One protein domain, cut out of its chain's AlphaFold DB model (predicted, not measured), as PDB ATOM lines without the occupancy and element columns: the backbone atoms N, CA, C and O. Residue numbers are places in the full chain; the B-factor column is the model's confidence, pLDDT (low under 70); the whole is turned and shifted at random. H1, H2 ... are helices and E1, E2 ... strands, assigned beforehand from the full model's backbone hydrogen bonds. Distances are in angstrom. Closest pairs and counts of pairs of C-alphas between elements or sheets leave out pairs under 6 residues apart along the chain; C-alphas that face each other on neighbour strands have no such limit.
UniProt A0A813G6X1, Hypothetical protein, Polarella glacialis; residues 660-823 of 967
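AT A GLANCE: This is residues 660 to 823 of the 967 residues of the protein "Hypothetical protein" of Polarella glacialis (UniProt A0A813G6X1). A strand hairpin, E1 and E2, makes one end of the model, and a helical hairpin, H6 and H7, packs over it; at the other end the long helices H1 and H9 run side by side in opposite directions, in a bundle with H3. H2 packs beside H9, H4 crosses H1 steeply, and H6 crosses H9 near H9's start. The printed part has 164 residues with nine named helices and two strands, in the order H1 H2 H3 H4 E1 E2 H5 H6 H7 H8 H9. The sheet is antiparallel, order E1 - E2, and the class is mostly helix. The whole is compact, with a radius of gyration of the C-alphas of 16.1 A and spans of 46 by 40 by 27 A.

IN THESE COORDINATES: Find C-alpha 733 at (77.656, 96.518, 84.061), where E1, residues 733 to 738, begins; E2, residues 744 to 752, returns over 20.0 A and bends by 81 degrees at residue 747. Then look for H5 at residues 758 to 761, H6 at 765 to 779, 20.9 A long, H7 at 781 to 788 and H8 at 793 to 796. H1, residues 660 to 685, starts at C-alpha 660 (76.710, 102.047, 54.596) and runs 36.9 A. H2 is residues 691 to 698, H3 705 to 716 and H4 719 to 730. H9, residues 801 to 823, runs 33.5 A to C-alpha 823 at (93.615, 99.004, 57.211).

HOW THE PARTS SIT: Look first at the hairpin E1 and E2, antiparallel at 163 degrees: N 736 and O 749 are within hydrogen-bond range at 2.9 A, as are N 734 and O 751 at 3.0 A. The closest C-alphas of E2 and H7, Val 750 and Ala 783, are 6.2 A apart. H6 and H7, a helical hairpin, touch at Ala 776 and Ala 784, 4.9 A between C-alphas, at a shallow tilt of 22 degrees. H8 touches residues 766 to 770 of H6, closest at the C-alphas of Asn 766 and Ala 796, 4.5 A. H6 touches residues 802 to 807 of H9, the hub, which touches five helices; the C-alphas of Gln 767 and Ala 806 are closest, 4.8 A, and the lines are only just about perpendicular at 72 degrees. H5 only just touches H9, with 3 pairs of C-alphas within 8 A. H1 touches H9 at a shallow tilt of 25 degrees, opposite ways, closest at the C-alphas of Ile 669 and Ala 821, 5.6 A. Every O i to N i+4 pair is within hydrogen-bond range in H1, H2, H3, H4, H7 and H9, and 10 of 11 in H6; H5 and H8 are too short for such a pair.

THE WHOLE: The two C-alphas farthest apart, Pro 705 and Ala 744, are 46.9 A apart. The printed part has no cut and no long link. Mean pLDDT of the printed part is 86.8; look for values under 70 at residues 738 to 748, 789 to 792 and 794.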
ATOM      1  N   HIS A 660      76.894 102.615  53.254       88.62
ATOM      2  CA  HIS A 660      76.710 102.047  54.596       88.62
ATOM      3  C   HIS A 660      77.890 101.155  55.032       88.62
ATOM      4  O   HIS A 660      78.201 101.090  56.221       88.62
ATOM      5  N   LEU A 661      78.572 100.483  54.096       90.00
ATOM      6  CA  LEU A 661      79.800  99.725  54.365       90.00
ATOM      7  C   LEU A 661      80.984 100.643  54.719       90.00
ATOM      8  O   LEU A 661      81.776 100.300  55.597       90.00
ATOM      9  N   GLY A 662      81.095 101.808  54.077       91.19
ATOM     10  CA  GLY A 662      82.075 102.839  54.426       91.19
ATOM     11  C   GLY A 662      81.790 103.511  55.772       91.19
ATOM     12  O   GLY A 662      82.710 103.708  56.568       91.19
ATOM     13  N   ASP A 663      80.521 103.810  56.058       91.38
ATOM     14  CA  ASP A 663      80.087 104.382  57.338       91.38
ATOM     15  C   ASP A 663      80.359 103.420  58.502       91.38
ATOM     16  O   ASP A 663      81.059 103.787  59.446       91.38
ATOM     17  N   ALA A 664      79.950 102.153  58.382       91.06
ATOM     18  CA  ALA A 664      80.186 101.127  59.402       91.06
ATOM     19  C   ALA A 664      81.682 100.895  59.713       91.06
ATOM     20  O   ALA A 664      82.034 100.449  60.807       91.06
ATOM     21  N   LYS A 665      82.589 101.203  58.773       92.69
ATOM     22  CA  LYS A 665      84.045 101.138  58.992       92.69
ATOM     23  C   LYS A 665      84.578 102.330  59.777       92.69
ATOM     24  O   LYS A 665      85.385 102.125  60.682       92.69
ATOM     25  N   ARG A 666      84.096 103.542  59.486       94.69
ATOM     26  CA  ARG A 666      84.386 104.735  60.300       94.69
ATOM     27  C   ARG A 666      83.870 104.547  61.726       94.69
ATOM     28  O   ARG A 666      84.634 104.695  62.674       94.69
ATOM     29  N   GLU A 667      82.622 104.095  61.871       94.56
ATOM     30  CA  GLU A 667      82.035 103.730  63.167       94.56
ATOM     31  C   GLU A 667      82.871 102.675  63.904       94.56
ATOM     32  O   GLU A 667      83.088 102.800  65.110       94.56
ATOM     33  N   ARG A 668      83.394 101.655  63.202       94.56
ATOM     34  CA  ARG A 668      84.245 100.627  63.818       94.56
ATOM     35  C   ARG A 668      85.565 101.190  64.345       94.56
ATOM     36  O   ARG A 668      85.973 100.769  65.424       94.56
ATOM     37  N   ILE A 669      86.209 102.122  63.636       96.25
ATOM     38  CA  ILE A 669      87.422 102.804  64.121       96.25
ATOM     39  C   ILE A 669      87.094 103.558  65.417       96.25
ATOM     40  O   ILE A 669      87.647 103.230  66.464       96.25
ATOM     41  N   THR A 670      86.111 104.464  65.391       96.12
ATOM     42  CA  THR A 670      85.717 105.265  66.565       96.12
ATOM     43  C   THR A 670      85.227 104.407  67.744       96.12
ATOM     44  O   THR A 670      85.441 104.756  68.906       96.12
ATOM     45  N   ALA A 671      84.614 103.246  67.484       95.31
ATOM     46  CA  ALA A 671      84.258 102.283  68.525       95.31
ATOM     47  C   ALA A 671      85.494 101.625  69.170       95.31
ATOM     48  O   ALA A 671      85.534 101.495  70.392       95.31
ATOM     49  N   VAL A 672      86.519 101.253  68.391       96.31
ATOM     50  CA  VAL A 672      87.783 100.718  68.936       96.31
ATOM     51  C   VAL A 672      88.547 101.796  69.711       96.31
ATOM     52  O   VAL A 672      88.984 101.530  70.827       96.31
ATOM     53  N   GLU A 673      88.641 103.019  69.187       95.56
ATOM     54  CA  GLU A 673      89.236 104.177  69.877       95.56
ATOM     55  C   GLU A 673      88.575 104.437  71.241       95.56
ATOM     56  O   GLU A 673      89.245 104.588  72.267       95.56
ATOM     57  N   ARG A 674      87.235 104.447  71.282       93.38
ATOM     58  CA  ARG A 674      86.477 104.641  72.523       93.38
ATOM     59  C   ARG A 674      86.629 103.462  73.487       93.38
ATOM     60  O   ARG A 674      86.694 103.680  74.696       93.38
ATOM     61  N   GLN A 675      86.719 102.231  72.985       94.88
ATOM     62  CA  GLN A 675      86.996 101.060  73.818       94.88
ATOM     63  C   GLN A 675      88.424 101.078  74.387       94.88
ATOM     64  O   GLN A 675      88.614 100.679  75.534       94.88
ATOM     65  N   LEU A 676      89.409 101.577  73.632       94.75
ATOM     66  CA  LEU A 676      90.790 101.758  74.090       94.75
ATOM     67  C   LEU A 676      90.884 102.767  75.240       94.75
ATOM     68  O   LEU A 676      91.515 102.453  76.247       94.75
ATOM     69  N   ARG A 677      90.209 103.925  75.148       93.56
ATOM     70  CA  ARG A 677      90.132 104.894  76.263       93.56
ATOM     71  C   ARG A 677      89.504 104.268  77.517       93.56
ATOM     72  O   ARG A 677      90.083 104.346  78.600       93.56
ATOM     73  N   VAL A 678      88.396 103.533  77.362       92.94
ATOM     74  CA  VAL A 678      87.746 102.781  78.456       92.94
ATOM     75  C   VAL A 678      88.677 101.738  79.092       92.94
ATOM     76  O   VAL A 678      88.752 101.646  80.318       92.94
ATOM     77  N   GLU A 679      89.396 100.947  78.293       94.19
ATOM     78  CA  GLU A 679      90.277  99.890  78.804       94.19
ATOM     79  C   GLU A 679      91.563 100.461  79.435       94.19
ATOM     80  O   GLU A 679      92.019  99.953  80.458       94.19
ATOM     81  N   ALA A 680      92.099 101.572  78.914       94.50
ATOM     82  CA  ALA A 680      93.207 102.305  79.534       94.50
ATOM     83  C   ALA A 680      92.786 102.917  80.881       94.50
ATOM     84  O   ALA A 680      93.498 102.792  81.879       94.50
ATOM     85  N   GLY A 681      91.573 103.471  80.961       94.25
ATOM     86  CA  GLY A 681      90.967 103.904  82.220       94.25
ATOM     87  C   GLY A 681      90.826 102.768  83.247       94.25
ATOM     88  O   GLY A 681      91.131 102.950  84.430       94.25
ATOM     89  N   ARG A 682      90.468 101.551  82.809       93.81
ATOM     90  CA  ARG A 682      90.500 100.354  83.676       93.81
ATOM     91  C   ARG A 682      91.921 100.003  84.102       93.81
ATOM     92  O   ARG A 682      92.129  99.676  85.269       93.81
ATOM     93  N   ALA A 683      92.900 100.107  83.207       94.62
ATOM     94  CA  ALA A 683      94.303  99.865  83.529       94.62
ATOM     95  C   ALA A 683      94.832 100.832  84.609       94.62
ATOM     96  O   ALA A 683      95.598 100.404  85.481       94.62
ATOM     97  N   VAL A 684      94.365 102.088  84.634       94.69
ATOM     98  CA  VAL A 684      94.600 103.031  85.745       94.69
ATOM     99  C   VAL A 684      93.967 102.513  87.041       94.69
ATOM    100  O   VAL A 684      94.668 102.310  88.034       94.69
ATOM    101  N   VAL A 685      92.659 102.227  87.036       92.75
ATOM    102  CA  VAL A 685      91.912 101.781  88.232       92.75
ATOM    103  C   VAL A 685      92.489 100.493  88.842       92.75
ATOM    104  O   VAL A 685      92.635 100.397  90.062       92.75
ATOM    105  N   PHE A 686      92.880  99.523  88.012       92.56
ATOM    106  CA  PHE A 686      93.462  98.246  88.443       92.56
ATOM    107  C   PHE A 686      94.995  98.272  88.612       92.56
ATOM    108  O   PHE A 686      95.601  97.233  88.884       92.56
ATOM    109  N   LYS A 687      95.630  99.453  88.536       94.12
ATOM    110  CA  LYS A 687      97.069  99.672  88.792       94.12
ATOM    111  C   LYS A 687      97.978  98.816  87.896       94.12
ATOM    112  O   LYS A 687      98.787  98.015  88.381       94.12
ATOM    113  N   THR A 688      97.793  98.990  86.589       93.56
ATOM    114  CA  THR A 688      98.656  98.492  85.495       93.56
ATOM    115  C   THR A 688      99.113  99.604  84.542       93.56
ATOM    116  O   THR A 688     100.118  99.426  83.860       93.56
ATOM    117  N   TRP A 689      98.434 100.757  84.539       93.81
ATOM    118  CA  TRP A 689      98.848 101.980  83.844       93.81
ATOM    119  C   TRP A 689      99.685 102.896  84.765       93.81
ATOM    120  O   TRP A 689      99.356 102.979  85.954       93.81
ATOM    121  N   PRO A 690     100.719 103.614  84.274       82.06
ATOM    122  CA  PRO A 690     101.254 103.575  82.911       82.06
ATOM    123  C   PRO A 690     101.925 102.236  82.561       82.06
ATOM    124  O   PRO A 690     101.396 101.545  81.700       82.06
ATOM    125  N   GLY A 691     102.997 101.849  83.272       91.12
ATOM    126  CA  GLY A 691     103.899 100.702  83.021       91.12
ATOM    127  C   GLY A 691     103.405  99.598  82.073       91.12
ATOM    128  O   GLY A 691     103.390  99.782  80.860       91.12
ATOM    129  N   ALA A 692     102.992  98.450  82.621       91.69
ATOM    130  CA  ALA A 692     102.635  97.263  81.835       91.69
ATOM    131  C   ALA A 692     101.521  97.504  80.793       91.69
ATOM    132  O   ALA A 692     101.486  96.835  79.760       91.69
ATOM    133  N   GLY A 693     100.607  98.452  81.040       91.19
ATOM    134  CA  GLY A 693      99.574  98.837  80.075       91.19
ATOM    135  C   GLY A 693     100.139  99.573  78.855       91.19
ATOM    136  O   GLY A 693      99.811  99.223  77.723       91.19
ATOM    137  N   GLN A 694     101.018 100.553  79.071       93.19
ATOM    138  CA  GLN A 694     101.687 101.299  78.002       93.19
ATOM    139  C   GLN A 694     102.728 100.445  77.278       93.19
ATOM    140  O   GLN A 694     102.776 100.473  76.053       93.19
ATOM    141  N   GLU A 695     103.496  99.631  78.005       93.31
ATOM    142  CA  GLU A 695     104.441  98.660  77.438       93.31
ATOM    143  C   GLU A 695     103.736  97.710  76.453       93.31
ATOM    144  O   GLU A 695     104.233  97.484  75.352       93.31
ATOM    145  N   ALA A 696     102.538  97.216  76.789       92.88
ATOM    146  CA  ALA A 696     101.756  96.347  75.908       92.88
ATOM    147  C   ALA A 696     101.187  97.063  74.664       92.88
ATOM    148  O   ALA A 696     101.108  96.459  73.589       92.88
ATOM    149  N   LEU A 697     100.825  98.348  74.771       93.44
ATOM    150  CA  LEU A 697     100.446  99.160  73.607       93.44
ATOM    151  C   LEU A 697     101.659  99.456  72.709       93.44
ATOM    152  O   LEU A 697     101.564  99.311  71.494       93.44
ATOM    153  N   GLN A 698     102.808  99.807  73.292       89.62
ATOM    154  CA  GLN A 698     104.051 100.110  72.569       89.62
ATOM    155  C   GLN A 698     104.681  98.869  71.914       89.62
ATOM    156  O   GLN A 698     105.279  98.976  70.847       89.62
ATOM    157  N   ALA A 699     104.519  97.687  72.515       90.19
ATOM    158  CA  ALA A 699     104.959  96.410  71.950       90.19
ATOM    159  C   ALA A 699     104.001  95.836  70.883       90.19
ATOM    160  O   ALA A 699     104.324  94.832  70.244       90.19
ATOM    161  N   SER A 700     102.822  96.436  70.679       88.56
ATOM    162  CA  SER A 700     101.869  95.985  69.659       88.56
ATOM    163  C   SER A 700     102.343  96.379  68.256       88.56
ATOM    164  O   SER A 700     102.657  97.537  67.995       88.56
ATOM    165  N   ALA A 701     102.375  95.416  67.328       83.75
ATOM    166  CA  ALA A 701     102.974  95.554  65.993       83.75
ATOM    167  C   ALA A 701     102.086  96.312  64.977       83.75
ATOM    168  O   ALA A 701     101.844  95.843  63.863       83.75
ATOM    169  N   VAL A 702     101.593  97.483  65.388       88.81
ATOM    170  CA  VAL A 702     100.736  98.395  64.619       88.81
ATOM    171  C   VAL A 702     101.516  99.026  63.462       88.81
ATOM    172  O   VAL A 702     102.681  99.392  63.609       88.81
ATOM    173  N   GLN A 703     100.873  99.150  62.300       85.19
ATOM    174  CA  GLN A 703     101.487  99.585  61.041       85.19
ATOM    175  C   GLN A 703     100.787 100.796  60.414       85.19
ATOM    176  O   GLN A 703     101.424 101.556  59.686       85.19
ATOM    177  N   HIS A 704      99.486 100.980  60.652       89.75
ATOM    178  CA  HIS A 704      98.731 102.083  60.068       89.75
ATOM    179  C   HIS A 704      98.999 103.414  60.804       89.75
ATOM    180  O   HIS A 704      98.711 103.496  62.001       89.75
ATOM    181  N   PRO A 705      99.429 104.494  60.116       89.50
ATOM    182  CA  PRO A 705      99.822 105.752  60.763       89.50
ATOM    183  C   PRO A 705      98.767 106.362  61.695       89.50
ATOM    184  O   PRO A 705      99.117 106.870  62.756       89.50
ATOM    185  N   GLY A 706      97.479 106.270  61.343       91.69
ATOM    186  CA  GLY A 706      96.381 106.742  62.201       91.69
ATOM    187  C   GLY A 706      96.266 105.975  63.524       91.69
ATOM    188  O   GLY A 706      96.084 106.588  64.571       91.69
ATOM    189  N   ALA A 707      96.477 104.653  63.498       93.81
ATOM    190  CA  ALA A 707      96.469 103.829  64.704       93.81
ATOM    191  C   ALA A 707      97.697 104.130  65.579       93.81
ATOM    192  O   ALA A 707      97.575 104.268  66.793       93.81
ATOM    193  N   THR A 708      98.874 104.298  64.963       93.62
ATOM    194  CA  THR A 708     100.103 104.704  65.663       93.62
ATOM    195  C   THR A 708      99.951 106.077  66.328       93.62
ATOM    196  O   THR A 708     100.334 106.234  67.485       93.62
ATOM    197  N   ALA A 709      99.362 107.057  65.633       94.75
ATOM    198  CA  ALA A 709      99.120 108.395  66.170       94.75
ATOM    199  C   ALA A 709      98.144 108.371  67.359       94.75
ATOM    200  O   ALA A 709      98.448 108.937  68.406       94.75
ATOM    201  N   PHE A 710      97.025 107.649  67.233       96.38
ATOM    202  CA  PHE A 710      96.052 107.486  68.316       96.38
ATOM    203  C   PHE A 710      96.655 106.812  69.558       96.38
ATOM    204  O   PHE A 710      96.408 107.229  70.687       96.38
ATOM    205  N   LEU A 711      97.473 105.771  69.376       95.31
ATOM    206  CA  LEU A 711      98.120 105.084  70.497       95.31
ATOM    207  C   LEU A 711      99.213 105.939  71.157       95.31
ATOM    208  O   LEU A 711      99.408 105.837  72.367       95.31
ATOM    209  N   ALA A 712      99.885 106.812  70.400       93.19
ATOM    210  CA  ALA A 712     100.802 107.805  70.958       93.19
ATOM    211  C   ALA A 712     100.060 108.881  71.775       93.19
ATOM    212  O   ALA A 712     100.494 109.194  72.883       93.19
ATOM    213  N   GLU A 713      98.920 109.384  71.282       94.81
ATOM    214  CA  GLU A 713      98.016 110.272  72.034       94.81
ATOM    215  C   GLU A 713      97.562 109.605  73.342       94.81
ATOM    216  O   GLU A 713      97.727 110.175  74.420       94.81
ATOM    217  N   LEU A 714      97.063 108.366  73.266       94.00
ATOM    218  CA  LEU A 714      96.553 107.626  74.420       94.00
ATOM    219  C   LEU A 714      97.637 107.362  75.475       94.00
ATOM    220  O   LEU A 714      97.378 107.527  76.665       94.00
ATOM    221  N   CYS A 715      98.856 106.996  75.068       92.31
ATOM    222  CA  CYS A 715      99.992 106.847  75.984       92.31
ATOM    223  C   CYS A 715     100.464 108.183  76.591       92.31
ATOM    224  O   CYS A 715     101.051 108.177  77.673       92.31
ATOM    225  N   GLY A 716     100.200 109.315  75.933       89.69
ATOM    226  CA  GLY A 716     100.460 110.663  76.451       89.69
ATOM    227  C   GLY A 716      99.329 111.261  77.301       89.69
ATOM    228  O   GLY A 716      99.507 112.349  77.846       89.69
ATOM    229  N   ALA A 717      98.176 110.594  77.412       91.19
ATOM    230  CA  ALA A 717      96.996 111.129  78.086       91.19
ATOM    231  C   ALA A 717      97.142 111.191  79.620       91.19
ATOM    232  O   ALA A 717      97.739 110.315  80.252       91.19
ATOM    233  N   ASP A 718      96.535 112.216  80.229       91.12
ATOM    234  CA  ASP A 718      96.534 112.401  81.681       91.12
ATOM    235  C   ASP A 718      95.781 111.258  82.387       91.12
ATOM    236  O   ASP A 718      94.621 110.945  82.096       91.12
ATOM    237  N   VAL A 719      96.456 110.659  83.369       91.44
ATOM    238  CA  VAL A 719      95.943 109.599  84.241       91.44
ATOM    239  C   VAL A 719      94.657 110.031  84.954       91.44
ATOM    240  O   VAL A 719      93.765 109.201  85.126       91.44
ATOM    241  N   ALA A 720      94.520 111.305  85.329       89.94
ATOM    242  CA  ALA A 720      93.315 111.831  85.969       89.94
ATOM    243  C   ALA A 720      92.101 111.845  85.018       89.94
ATOM    244  O   ALA A 720      90.984 111.522  85.435       89.94
ATOM    245  N   VAL A 721      92.313 112.150  83.733       90.06
ATOM    246  CA  VAL A 721      91.259 112.134  82.700       90.06
ATOM    247  C   VAL A 721      90.823 110.696  82.422       90.06
ATOM    248  O   VAL A 721      89.644 110.377  82.580       90.06
ATOM    249  N   LEU A 722      91.776 109.799  82.141       90.12
ATOM    250  CA  LEU A 722      91.508 108.367  81.933       90.12
ATOM    251  C   LEU A 722      90.808 107.721  83.140       90.12
ATOM    252  O   LEU A 722      89.924 106.877  82.978       90.12
ATOM    253  N   GLN A 723      91.170 108.119  84.363       89.38
ATOM    254  CA  GLN A 723      90.496 107.649  85.569       89.38
ATOM    255  C   GLN A 723      89.043 108.142  85.643       89.38
ATOM    256  O   GLN A 723      88.162 107.368  86.015       89.38
ATOM    257  N   THR A 724      88.783 109.399  85.274       88.31
ATOM    258  CA  THR A 724      87.447 110.012  85.324       88.31
ATOM    259  C   THR A 724      86.505 109.361  84.306       88.31
ATOM    260  O   THR A 724      85.451 108.856  84.696       88.31
ATOM    261  N   GLU A 725      86.928 109.226  83.043       84.56
ATOM    262  CA  GLU A 725      86.168 108.519  81.995       84.56
ATOM    263  C   GLU A 725      85.827 107.065  82.391       84.56
ATOM    264  O   GLU A 725      84.750 106.541  82.071       84.56
ATOM    265  N   CYS A 726      86.728 106.407  83.131       87.06
ATOM    266  CA  CYS A 726      86.527 105.055  83.643       87.06
ATOM    267  C   CYS A 726      85.447 104.975  84.732       87.06
ATOM    268  O   CYS A 726      84.627 104.053  84.711       87.06
ATOM    269  N   TRP A 727      85.409 105.928  85.669       83.25
ATOM    270  CA  TRP A 727      84.351 105.983  86.684       83.25
ATOM    271  C   TRP A 727      82.991 106.331  86.076       83.25
ATOM    272  O   TRP A 727      81.988 105.734  86.466       83.25
ATOM    273  N   GLU A 728      82.954 107.239  85.099       81.88
ATOM    274  CA  GLU A 728      81.712 107.619  84.420       81.88
ATOM    275  C   GLU A 728      81.151 106.497  83.540       81.88
ATOM    276  O   GLU A 728      79.941 106.272  83.541       81.88
ATOM    277  N   SER A 729      81.999 105.775  82.798       76.62
ATOM    278  CA  SER A 729      81.548 104.807  81.785       76.62
ATOM    279  C   SER A 729      82.202 103.426  81.879       76.62
ATOM    280  O   SER A 729      81.511 102.411  81.791       76.62
ATOM    281  N   GLY A 730      83.515 103.359  82.106       81.56
ATOM    282  CA  GLY A 730      84.287 102.115  82.025       81.56
ATOM    283  C   GLY A 730      83.963 101.050  83.080       81.56
ATOM    284  O   GLY A 730      84.212  99.867  82.834       81.56
ATOM    285  N   LEU A 731      83.390 101.423  84.228       89.31
ATOM    286  CA  LEU A 731      83.087 100.504  85.335       89.31
ATOM    287  C   LEU A 731      81.611 100.068  85.432       89.31
ATOM    288  O   LEU A 731      81.215  99.454  86.427       89.31
ATOM    289  N   GLN A 732      80.780 100.347  84.427       90.06
ATOM    290  CA  GLN A 732      79.363  99.968  84.440       90.06
ATOM    291  C   GLN A 732      79.121  98.532  83.923       90.06
ATOM    292  O   GLN A 732      79.767  98.077  82.977       90.06
ATOM    293  N   VAL A 733      78.155  97.826  84.530       92.44
ATOM    294  CA  VAL A 733      77.656  96.518  84.061       92.44
ATOM    295  C   VAL A 733      76.138  96.502  83.939       92.44
ATOM    296  O   VAL A 733      75.430  96.929  84.855       92.44
ATOM    297  N   ASP A 734      75.653  95.932  82.840       89.75
ATOM    298  CA  ASP A 734      74.233  95.685  82.598       89.75
ATOM    299  C   ASP A 734      73.862  94.251  83.018       89.75
ATOM    300  O   ASP A 734      74.675  93.328  82.923       89.75
ATOM    301  N   LEU A 735      72.630  94.067  83.510       87.38
ATOM    302  CA  LEU A 735      72.104  92.799  84.031       87.38
ATOM    303  C   LEU A 735      70.824  92.409  83.277       87.38
ATOM    304  O   LEU A 735      69.714  92.774  83.663       87.38
ATOM    305  N   GLU A 736      70.969  91.644  82.198       82.88
ATOM    306  CA  GLU A 736      69.843  91.187  81.386       82.88
ATOM    307  C   GLU A 736      69.163  89.971  82.027       82.88
ATOM    308  O   GLU A 736      69.694  88.858  82.021       82.88
ATOM    309  N   MET A 737      67.953  90.171  82.555       71.69
ATOM    310  CA  MET A 737      67.106  89.089  83.080       71.69
ATOM    311  C   MET A 737      66.221  88.426  82.008       71.69
ATOM    312  O   MET A 737      65.690  87.342  82.246       71.69
ATOM    313  N   PHE A 738      66.089  89.037  80.827       68.69
ATOM    314  CA  PHE A 738      65.232  88.582  79.725       68.69
ATOM    315  C   PHE A 738      66.025  88.478  78.413       68.69
ATOM    316  O   PHE A 738      67.029  89.172  78.245       68.69
ATOM    317  N   ASP A 739      65.629  87.571  77.520       65.69
ATOM    318  CA  ASP A 739      66.212  87.433  76.182       65.69
ATOM    319  C   ASP A 739      65.658  88.496  75.214       65.69
ATOM    320  O   ASP A 739      64.740  89.250  75.540       65.69
ATOM    321  N   GLN A 740      66.203  88.545  73.996       59.59
ATOM    322  CA  GLN A 740      65.762  89.470  72.940       59.59
ATOM    323  C   GLN A 740      64.299  89.272  72.486       59.59
ATOM    324  O   GLN A 740      63.781  90.091  71.736       59.59
ATOM    325  N   ASN A 741      63.642  88.192  72.923       60.62
ATOM    326  CA  ASN A 741      62.251  87.857  72.624       60.62
ATOM    327  C   ASN A 741      61.326  88.095  73.843       60.62
ATOM    328  O   ASN A 741      60.138  87.788  73.782       60.62
ATOM    329  N   GLY A 742      61.857  88.612  74.959       58.69
ATOM    330  CA  GLY A 742      61.119  88.865  76.201       58.69
ATOM    331  C   GLY A 742      60.978  87.662  77.146       58.69
ATOM    332  O   GLY A 742      60.326  87.785  78.184       58.69
ATOM    333  N   HIS A 743      61.584  86.507  76.858       53.38
ATOM    334  CA  HIS A 743      61.550  85.353  77.762       53.38
ATOM    335  C   HIS A 743      62.520  85.538  78.932       53.38
ATOM    336  O   HIS A 743      63.667  85.941  78.742       53.38
ATOM    337  N   ALA A 744      62.110  85.167  80.148       50.62
ATOM    338  CA  ALA A 744      63.002  85.168  81.306       50.62
ATOM    339  C   ALA A 744      64.183  84.200  81.092       50.62
ATOM    340  O   ALA A 744      63.993  82.998  80.874       50.62
ATOM    341  N   ARG A 745      65.415  84.712  81.169       56.72
ATOM    342  CA  ARG A 745      66.631  83.916  80.968       56.72
ATOM    343  C   ARG A 745      66.836  82.956  82.138       56.72
ATOM    344  O   ARG A 745      66.774  83.342  83.302       56.72
ATOM    345  N   MET A 746      67.201  81.711  81.831       42.09
ATOM    346  CA  MET A 746      67.545  80.686  82.834       42.09
ATOM    347  C   MET A 746      68.777  81.031  83.696       42.09
ATOM    348  O   MET A 746      68.996  80.392  84.725       42.09
ATOM    349  N   ARG A 747      69.579  82.017  83.277       56.59
ATOM    350  CA  ARG A 747      70.606  82.718  84.062       56.59
ATOM    351  C   ARG A 747      70.617  84.183  83.609       56.59
ATOM    352  O   ARG A 747      70.602  84.387  82.393       56.59
ATOM    353  N   PRO A 748      70.677  85.180  84.510       68.81
ATOM    354  CA  PRO A 748      70.909  86.562  84.107       68.81
ATOM    355  C   PRO A 748      72.221  86.677  83.322       68.81
ATOM    356  O   PRO A 748      73.229  86.093  83.727       68.81
ATOM    357  N   GLU A 749      72.218  87.403  82.207       83.56
ATOM    358  CA  GLU A 749      73.448  87.704  81.473       83.56
ATOM    359  C   GLU A 749      74.004  89.037  81.980       83.56
ATOM    360  O   GLU A 749      73.331  90.063  81.907       83.56
ATOM    361  N   VAL A 750      75.219  89.008  82.532       87.56
ATOM    362  CA  VAL A 750      75.952  90.216  82.933       87.56
ATOM    363  C   VAL A 750      76.891  90.598  81.799       87.56
ATOM    364  O   VAL A 750      77.619  89.731  81.317       87.56
ATOM    365  N   LYS A 751      76.890  91.873  81.404       90.56
ATOM    366  CA  LYS A 751      77.754  92.424  80.346       90.56
ATOM    367  C   LYS A 751      78.472  93.673  80.832       90.56
ATOM    368  O   LYS A 751      77.962  94.370  81.709       90.56
ATOM    369  N   LEU A 752      79.629  93.985  80.249       90.94
ATOM    370  CA  LEU A 752      80.238  95.311  80.407       90.94
ATOM    371  C   LEU A 752      79.453  96.316  79.552       90.94
ATOM    372  O   LEU A 752      79.214  96.068  78.370       90.94
ATOM    373  N   ARG A 753      79.068  97.461  80.125       90.19
ATOM    374  CA  ARG A 753      78.329  98.504  79.396       90.19
ATOM    375  C   ARG A 753      79.300  99.360  78.583       90.19
ATOM    376  O   ARG A 753      79.763 100.403  79.034       90.19
ATOM    377  N   GLN A 754      79.663  98.875  77.399       89.56
ATOM    378  CA  GLN A 754      80.754  99.427  76.590       89.56
ATOM    379  C   GLN A 754      80.491  99.304  75.076       89.56
ATOM    380  O   GLN A 754      79.434  98.831  74.666       89.56
ATOM    381  N   THR A 755      81.424  99.768  74.238       87.44
ATOM    382  CA  THR A 755      81.213  99.875  72.778       87.44
ATOM    383  C   THR A 755      81.511  98.589  72.012       87.44
ATOM    384  O   THR A 755      80.795  98.284  71.061       87.44
ATOM    385  N   LEU A 756      82.522  97.819  72.424       91.25
ATOM    386  CA  LEU A 756      82.841  96.508  71.847       91.25
ATOM    387  C   LEU A 756      82.527  95.402  72.847       91.25
ATOM    388  O   LEU A 756      82.838  95.525  74.029       91.25
ATOM    389  N   ARG A 757      81.953  94.285  72.397       89.12
ATOM    390  CA  ARG A 757      81.610  93.186  73.311       89.12
ATOM    391  C   ARG A 757      82.888  92.630  73.927       89.12
ATOM    392  O   ARG A 757      83.884  92.416  73.244       89.12
ATOM    393  N   GLU A 758      82.850  92.319  75.212       86.81
ATOM    394  CA  GLU A 758      83.993  91.800  75.966       86.81
ATOM    395  C   GLU A 758      84.536  90.468  75.405       86.81
ATOM    396  O   GLU A 758      85.689  90.113  75.618       86.81
ATOM    397  N   SER A 759      83.724  89.732  74.639       87.31
ATOM    398  CA  SER A 759      84.125  88.525  73.906       87.31
ATOM    399  C   SER A 759      84.846  88.787  72.578       87.31
ATOM    400  O   SER A 759      85.226  87.824  71.920       87.31
ATOM    401  N   GLU A 760      84.961  90.040  72.131       88.81
ATOM    402  CA  GLU A 760      85.720  90.387  70.925       88.81
ATOM    403  C   GLU A 760      87.221  90.439  71.224       88.81
ATOM    404  O   GLU A 760      87.995  89.901  70.443       88.81
ATOM    405  N   TYR A 761      87.628  91.045  72.350       91.56
ATOM    406  CA  TYR A 761      89.041  91.333  72.646       91.56
ATOM    407  C   TYR A 761      89.637  90.589  73.858       91.56
ATOM    408  O   TYR A 761      90.855  90.421  73.919       91.56
ATOM    409  N   TYR A 762      88.835  90.055  74.791       90.69
ATOM    410  CA  TYR A 762      89.349  89.074  75.760       90.69
ATOM    411  C   TYR A 762      89.303  87.672  75.142       90.69
ATOM    412  O   TYR A 762      88.269  87.000  75.150       90.69
ATOM    413  N   ALA A 763      90.443  87.229  74.608       76.88
ATOM    414  CA  ALA A 763      90.560  86.008  73.811       76.88
ATOM    415  C   ALA A 763      90.146  84.714  74.542       76.88
ATOM    416  O   ALA A 763      89.764  83.743  73.887       76.88
ATOM    417  N   ASN A 764      90.204  84.671  75.881       84.69
ATOM    418  CA  ASN A 764      89.734  83.522  76.655       84.69
ATOM    419  C   ASN A 764      88.633  83.867  77.675       84.69
ATOM    420  O   ASN A 764      88.529  84.976  78.205       84.69
ATOM    421  N   ALA A 765      87.790  82.871  77.968       85.19
ATOM    422  CA  ALA A 765      86.628  83.037  78.838       85.19
ATOM    423  C   ALA A 765      86.988  83.401  80.291       85.19
ATOM    424  O   ALA A 765      86.166  84.017  80.970       85.19
ATOM    425  N   ASN A 766      88.200  83.061  80.746       86.75
ATOM    426  CA  ASN A 766      88.656  83.321  82.108       86.75
ATOM    427  C   ASN A 766      89.056  84.790  82.282       86.75
ATOM    428  O   ASN A 766      88.588  85.418  83.225       86.75
ATOM    429  N   GLN A 767      89.817  85.366  81.343       89.94
ATOM    430  CA  GLN A 767      90.122  86.804  81.289       89.94
ATOM    431  C   GLN A 767      88.835  87.636  81.300       89.94
ATOM    432  O   GLN A 767      88.641  88.485  82.171       89.94
ATOM    433  N   ARG A 768      87.909  87.309  80.386       90.81
ATOM    434  CA  ARG A 768      86.598  87.957  80.288       90.81
ATOM    435  C   ARG A 768      85.834  87.902  81.610       90.81
ATOM    436  O   ARG A 768      85.338  88.925  82.070       90.81
ATOM    437  N   HIS A 769      85.741  86.723  82.231       89.81
ATOM    438  CA  HIS A 769      85.055  86.574  83.514       89.81
ATOM    439  C   HIS A 769      85.770  87.332  84.641       89.81
ATOM    440  O   HIS A 769      85.101  87.969  85.448       89.81
ATOM    441  N   ALA A 770      87.104  87.304  84.694       91.81
ATOM    442  CA  ALA A 770      87.889  87.979  85.721       91.81
ATOM    443  C   ALA A 770      87.648  89.497  85.718       91.81
ATOM    444  O   ALA A 770      87.337  90.050  86.775       91.81
ATOM    445  N   VAL A 771      87.704  90.157  84.553       93.31
ATOM    446  CA  VAL A 771      87.433  91.605  84.456       93.31
ATOM    447  C   VAL A 771      85.957  91.912  84.698       93.31
ATOM    448  O   VAL A 771      85.651  92.739  85.554       93.31
ATOM    449  N   LEU A 772      85.032  91.209  84.035       93.31
ATOM    450  CA  LEU A 772      83.585  91.398  84.209       93.31
ATOM    451  C   LEU A 772      83.164  91.284  85.687       93.31
ATOM    452  O   LEU A 772      82.401  92.104  86.193       93.31
ATOM    453  N   HIS A 773      83.701  90.294  86.402       91.69
ATOM    454  CA  HIS A 773      83.409  90.057  87.813       91.69
ATOM    455  C   HIS A 773      84.135  91.056  88.736       91.69
ATOM    456  O   HIS A 773      83.571  91.461  89.754       91.69
ATOM    457  N   ALA A 774      85.346  91.508  88.393       92.38
ATOM    458  CA  ALA A 774      86.025  92.578  89.126       92.38
ATOM    459  C   ALA A 774      85.268  93.914  89.020       92.38
ATOM    460  O   ALA A 774      85.022  94.554  90.040       92.38
ATOM    461  N   VAL A 775      84.821  94.283  87.816       93.69
ATOM    462  CA  VAL A 775      84.008  95.483  87.575       93.69
ATOM    463  C   VAL A 775      82.651  95.372  88.280       93.69
ATOM    464  O   VAL A 775      82.279  96.270  89.033       93.69
ATOM    465  N   ALA A 776      81.946  94.240  88.148       92.62
ATOM    466  CA  ALA A 776      80.667  94.029  88.829       92.62
ATOM    467  C   ALA A 776      80.779  94.137  90.363       92.62
ATOM    468  O   ALA A 776      79.872  94.663  91.007       92.62
ATOM    469  N   LYS A 777      81.894  93.702  90.973       91.25
ATOM    470  CA  LYS A 777      82.144  93.881  92.420       91.25
ATOM    471  C   LYS A 777      82.229  95.351  92.843       91.25
ATOM    472  O   LYS A 777      81.947  95.644  94.003       91.25
ATOM    473  N   MET A 778      82.599  96.252  91.932       89.75
ATOM    474  CA  MET A 778      82.686  97.691  92.186       89.75
ATOM    475  C   MET A 778      81.342  98.400  91.968       89.75
ATOM    476  O   MET A 778      80.970  99.228  92.795       89.75
ATOM    477  N   SER A 779      80.599  98.066  90.906       90.50
ATOM    478  CA  SER A 779      79.394  98.814  90.499       90.50
ATOM    479  C   SER A 779      78.048  98.126  90.761       90.50
ATOM    480  O   SER A 779      77.056  98.820  90.978       90.50
ATOM    481  N   ASN A 780      77.961  96.790  90.783       91.81
ATOM    482  CA  ASN A 780      76.683  96.080  90.928       91.81
ATOM    483  C   ASN A 780      76.820  94.754  91.702       91.81
ATOM    484  O   ASN A 780      77.086  93.684  91.149       91.81
ATOM    485  N   LYS A 781      76.529  94.814  93.009       89.44
ATOM    486  CA  LYS A 781      76.592  93.663  93.932       89.44
ATOM    487  C   LYS A 781      75.683  92.490  93.526       89.44
ATOM    488  O   LYS A 781      76.012  91.348  93.841       89.44
ATOM    489  N   VAL A 782      74.570  92.741  92.829       85.19
ATOM    490  CA  VAL A 782      73.657  91.682  92.353       85.19
ATOM    491  C   VAL A 782      74.285  90.937  91.175       85.19
ATOM    492  O   VAL A 782      74.337  89.708  91.181       85.19
ATOM    493  N   ALA A 783      74.850  91.673  90.216       85.31
ATOM    494  CA  ALA A 783      75.587  91.102  89.093       85.31
ATOM    495  C   ALA A 783      76.842  90.329  89.553       85.31
ATOM    496  O   ALA A 783      77.086  89.216  89.090       85.31
ATOM    497  N   ALA A 784      77.592  90.855  90.530       86.94
ATOM    498  CA  ALA A 784      78.743  90.166  91.123       86.94
ATOM    499  C   ALA A 784      78.359  88.826  91.776       86.94
ATOM    500  O   ALA A 784      79.060  87.825  91.611       86.94
ATOM    501  N   ARG A 785      77.216  88.776  92.473       79.50
ATOM    502  CA  ARG A 785      76.690  87.526  93.033       79.50
ATOM    503  C   ARG A 785      76.308  86.535  91.930       79.50
ATOM    504  O   ARG A 785      76.729  85.387  91.999       79.50
ATOM    505  N   ALA A 786      75.594  86.981  90.894       74.19
ATOM    506  CA  ALA A 786      75.210  86.124  89.769       74.19
ATOM    507  C   ALA A 786      76.427  85.526  89.028       74.19
ATOM    508  O   ALA A 786      76.388  84.375  88.597       74.19
ATOM    509  N   LEU A 787      77.531  86.274  88.925       77.06
ATOM    510  CA  LEU A 787      78.802  85.780  88.378       77.06
ATOM    511  C   LEU A 787      79.520  84.797  89.315       77.06
ATOM    512  O   LEU A 787      80.109  83.830  88.832       77.06
ATOM    513  N   SER A 788      79.438  84.999  90.633       75.44
ATOM    514  CA  SER A 788      80.016  84.090  91.640       75.44
ATOM    515  C   SER A 788      79.401  82.684  91.625       75.44
ATOM    516  O   SER A 788      80.033  81.738  92.078       75.44
ATOM    517  N   GLU A 789      78.189  82.524  91.086       69.75
ATOM    518  CA  GLU A 789      77.485  81.235  90.987       69.75
ATOM    519  C   GLU A 789      77.882  80.418  89.729       69.75
ATOM    520  O   GLU A 789      77.348  79.334  89.478       69.75
ATOM    521  N   LEU A 790      78.831  80.909  88.918       64.94
ATOM    522  CA  LEU A 790      79.330  80.232  87.716       64.94
ATOM    523  C   LEU A 790      80.596  79.408  88.004       64.94
ATOM    524  O   LEU A 790      81.587  79.943  88.485       64.94
ATOM    525  N   GLN A 791      80.628  78.147  87.556       64.12
ATOM    526  CA  GLN A 791      81.776  77.221  87.709       64.12
ATOM    527  C   GLN A 791      83.116  77.737  87.139       64.12
ATOM    528  O   GLN A 791      84.175  77.215  87.475       64.12
ATOM    529  N   VAL A 792      83.090  78.746  86.263       68.38
ATOM    530  CA  VAL A 792      84.304  79.393  85.735       68.38
ATOM    531  C   VAL A 792      84.980  80.304  86.775       68.38
ATOM    532  O   VAL A 792      86.185  80.525  86.691       68.38
ATOM    533  N   CYS A 793      84.249  80.792  87.785       71.56
ATOM    534  CA  CYS A 793      84.760  81.707  88.811       71.56
ATOM    535  C   CYS A 793      85.941  81.103  89.596       71.56
ATOM    536  O   CYS A 793      86.965  81.767  89.763       71.56
ATOM    537  N   ASP A 794      85.854  79.825  89.978       66.25
ATOM    538  CA  ASP A 794      86.886  79.091  90.740       66.25
ATOM    539  C   ASP A 794      88.216  78.910  89.976       66.25
ATOM    540  O   ASP A 794      89.262  78.575  90.547       66.25
ATOM    541  N   GLN A 795      88.183  79.112  88.657       71.75
ATOM    542  CA  GLN A 795      89.341  79.034  87.766       71.75
ATOM    543  C   GLN A 795      89.827  80.431  87.355       71.75
ATOM    544  O   GLN A 795      91.030  80.675  87.331       71.75
ATOM    545  N   ALA A 796      88.901  81.349  87.073       74.62
ATOM    546  CA  ALA A 796      89.179  82.676  86.532       74.62
ATOM    547  C   ALA A 796      89.538  83.736  87.588       74.62
ATOM    548  O   ALA A 796      90.411  84.564  87.351       74.62
ATOM    549  N   CYS A 797      88.896  83.734  88.760       79.75
ATOM    550  CA  CYS A 797      89.038  84.802  89.761       79.75
ATOM    551  C   CYS A 797      90.148  84.541  90.798       79.75
ATOM    552  O   CYS A 797      90.020  84.919  91.967       79.75
ATOM    553  N   ARG A 798      91.242  83.887  90.390       70.75
ATOM    554  CA  ARG A 798      92.358  83.488  91.267       70.75
ATOM    555  C   ARG A 798      93.278  84.669  91.600       70.75
ATOM    556  O   ARG A 798      94.380  84.795  91.077       70.75
ATOM    557  N   GLY A 799      92.813  85.524  92.509       70.19
ATOM    558  CA  GLY A 799      93.540  86.700  92.990       70.19
ATOM    559  C   GLY A 799      93.439  87.913  92.059       70.19
ATOM    560  O   GLY A 799      92.764  87.882  91.032       70.19
ATOM    561  N   GLN A 800      94.095  89.016  92.437       79.06
ATOM    562  CA  GLN A 800      94.040  90.269  91.670       79.06
ATOM    563  C   GLN A 800      94.854  90.222  90.366       79.06
ATOM    564  O   GLN A 800      94.537  90.960  89.437       79.06
ATOM    565  N   GLN A 801      95.877  89.364  90.279       87.06
ATOM    566  CA  GLN A 801      96.790  89.342  89.133       87.06
ATOM    567  C   GLN A 801      96.080  88.924  87.835       87.06
ATOM    568  O   GLN A 801      96.194  89.628  86.840       87.06
ATOM    569  N   ALA A 802      95.207  87.911  87.885       86.06
ATOM    570  CA  ALA A 802      94.426  87.463  86.725       86.06
ATOM    571  C   ALA A 802      93.552  88.567  86.084       86.06
ATOM    572  O   ALA A 802      93.253  88.502  84.894       86.06
ATOM    573  N   VAL A 803      93.150  89.591  86.851       91.50
ATOM    574  CA  VAL A 803      92.425  90.768  86.334       91.50
ATOM    575  C   VAL A 803      93.383  91.727  85.622       91.50
ATOM    576  O   VAL A 803      93.061  92.235  84.552       91.50
ATOM    577  N   LYS A 804      94.577  91.946  86.188       93.12
ATOM    578  CA  LYS A 804      95.629  92.781  85.591       93.12
ATOM    579  C   LYS A 804      96.103  92.212  84.256       93.12
ATOM    580  O   LYS A 804      96.101  92.926  83.258       93.12
ATOM    581  N   ASP A 805      96.429  90.922  84.234       91.31
ATOM    582  CA  ASP A 805      96.907  90.219  83.039       91.31
ATOM    583  C   ASP A 805      95.848  90.236  81.924       91.31
ATOM    584  O   ASP A 805      96.170  90.373  80.745       91.31
ATOM    585  N   ALA A 806      94.563  90.144  82.292       93.38
ATOM    586  CA  ALA A 806      93.442  90.238  81.361       93.38
ATOM    587  C   ALA A 806      93.292  91.634  80.735       93.38
ATOM    588  O   ALA A 806      93.077  91.723  79.528       93.38
ATOM    589  N   ILE A 807      93.434  92.710  81.519       94.56
ATOM    590  CA  ILE A 807      93.359  94.097  81.024       94.56
ATOM    591  C   ILE A 807      94.555  94.413  80.115       94.56
ATOM    592  O   ILE A 807      94.373  94.952  79.027       94.56
ATOM    593  N   VAL A 808      95.772  94.019  80.507       95.00
ATOM    594  CA  VAL A 808      96.989  94.232  79.702       95.00
ATOM    595  C   VAL A 808      96.921  93.464  78.373       95.00
ATOM    596  O   VAL A 808      97.196  94.034  77.316       95.00
ATOM    597  N   ALA A 809      96.463  92.207  78.387       93.56
ATOM    598  CA  ALA A 809      96.202  91.452  77.159       93.56
ATOM    599  C   ALA A 809      95.067  92.069  76.315       93.56
ATOM    600  O   ALA A 809      95.138  92.061  75.085       93.56
ATOM    601  N   GLY A 810      94.041  92.629  76.964       94.44
ATOM    602  CA  GLY A 810      92.937  93.330  76.311       94.44
ATOM    603  C   GLY A 810      93.389  94.591  75.573       94.44
ATOM    604  O   GLY A 810      93.017  94.774  74.418       94.44
ATOM    605  N   LEU A 811      94.248  95.410  76.192       95.38
ATOM    606  CA  LEU A 811      94.866  96.587  75.571       95.38
ATOM    607  C   LEU A 811      95.658  96.221  74.309       95.38
ATOM    608  O   LEU A 811      95.422  96.804  73.252       95.38
ATOM    609  N   ALA A 812      96.535  95.215  74.388       94.25
ATOM    610  CA  ALA A 812      97.281  94.736  73.223       94.25
ATOM    611  C   ALA A 812      96.348  94.206  72.116       94.25
ATOM    612  O   ALA A 812      96.558  94.479  70.934       94.25
ATOM    613  N   CYS A 813      95.280  93.483  72.468       94.50
ATOM    614  CA  CYS A 813      94.301  93.012  71.486       94.50
ATOM    615  C   CYS A 813      93.581  94.180  70.787       94.50
ATOM    616  O   CYS A 813      93.504  94.216  69.557       94.50
ATOM    617  N   LEU A 814      93.135  95.182  71.553       95.75
ATOM    618  CA  LEU A 814      92.469  96.378  71.032       95.75
ATOM    619  C   LEU A 814      93.389  97.243  70.149       95.75
ATOM    620  O   LEU A 814      92.926  97.767  69.139       95.75
ATOM    621  N   ALA A 815      94.685  97.347  70.462       95.94
ATOM    622  CA  ALA A 815      95.664  98.036  69.614       95.94
ATOM    623  C   ALA A 815      95.779  97.388  68.221       95.94
ATOM    624  O   ALA A 815      95.734  98.072  67.198       95.94
ATOM    625  N   ASN A 816      95.844  96.053  68.172       92.94
ATOM    626  CA  ASN A 816      95.848  95.302  66.915       92.94
ATOM    627  C   ASN A 816      94.490  95.389  66.181       92.94
ATOM    628  O   ASN A 816      94.454  95.403  64.950       92.94
ATOM    629  N   PHE A 817      93.369  95.505  66.903       93.25
ATOM    630  CA  PHE A 817      92.060  95.776  66.294       93.25
ATOM    631  C   PHE A 817      91.952  97.185  65.700       93.25
ATOM    632  O   PHE A 817      91.247  97.349  64.706       93.25
ATOM    633  N   LEU A 818      92.647  98.183  66.256       95.75
ATOM    634  CA  LEU A 818      92.681  99.534  65.694       95.75
ATOM    635  C   LEU A 818      93.461  99.552  64.370       95.75
ATOM    636  O   LEU A 818      92.957 100.084  63.380       95.75
ATOM    637  N   ASP A 819      94.627  98.893  64.313       92.88
ATOM    638  CA  ASP A 819      95.380  98.686  63.062       92.88
ATOM    639  C   ASP A 819      94.514  98.016  61.985       92.88
ATOM    640  O   ASP A 819      94.381  98.529  60.871       92.88
ATOM    641  N   ALA A 820      93.863  96.905  62.342       90.38
ATOM    642  CA  ALA A 820      92.993  96.162  61.439       90.38
ATOM    643  C   ALA A 820      91.786  96.992  60.964       90.38
ATOM    644  O   ALA A 820      91.449  96.946  59.780       90.38
ATOM    645  N   ALA A 821      91.156  97.778  61.845       93.44
ATOM    646  CA  ALA A 821      90.027  98.642  61.495       93.44
ATOM    647  C   ALA A 821      90.439  99.756  60.518       93.44
ATOM    648  O   ALA A 821      89.766  99.959  59.504       93.44
ATOM    649  N   HIS A 822      91.572 100.425  60.757       93.44
ATOM    650  CA  HIS A 822      92.087 101.423  59.821       93.44
ATOM    651  C   HIS A 822      92.502 100.815  58.478       93.44
ATOM    652  O   HIS A 822      92.115 101.346  57.441       93.44
ATOM    653  N   ARG A 823      93.236  99.693  58.462       89.06
ATOM    654  CA  ARG A 823      93.615  99.004  57.211       89.06
ATOM    655  C   ARG A 823      92.389  98.550  56.418       89.06
ATOM    656  O   ARG A 823      92.340  98.722  55.206       89.06
TER     657      ARG A 823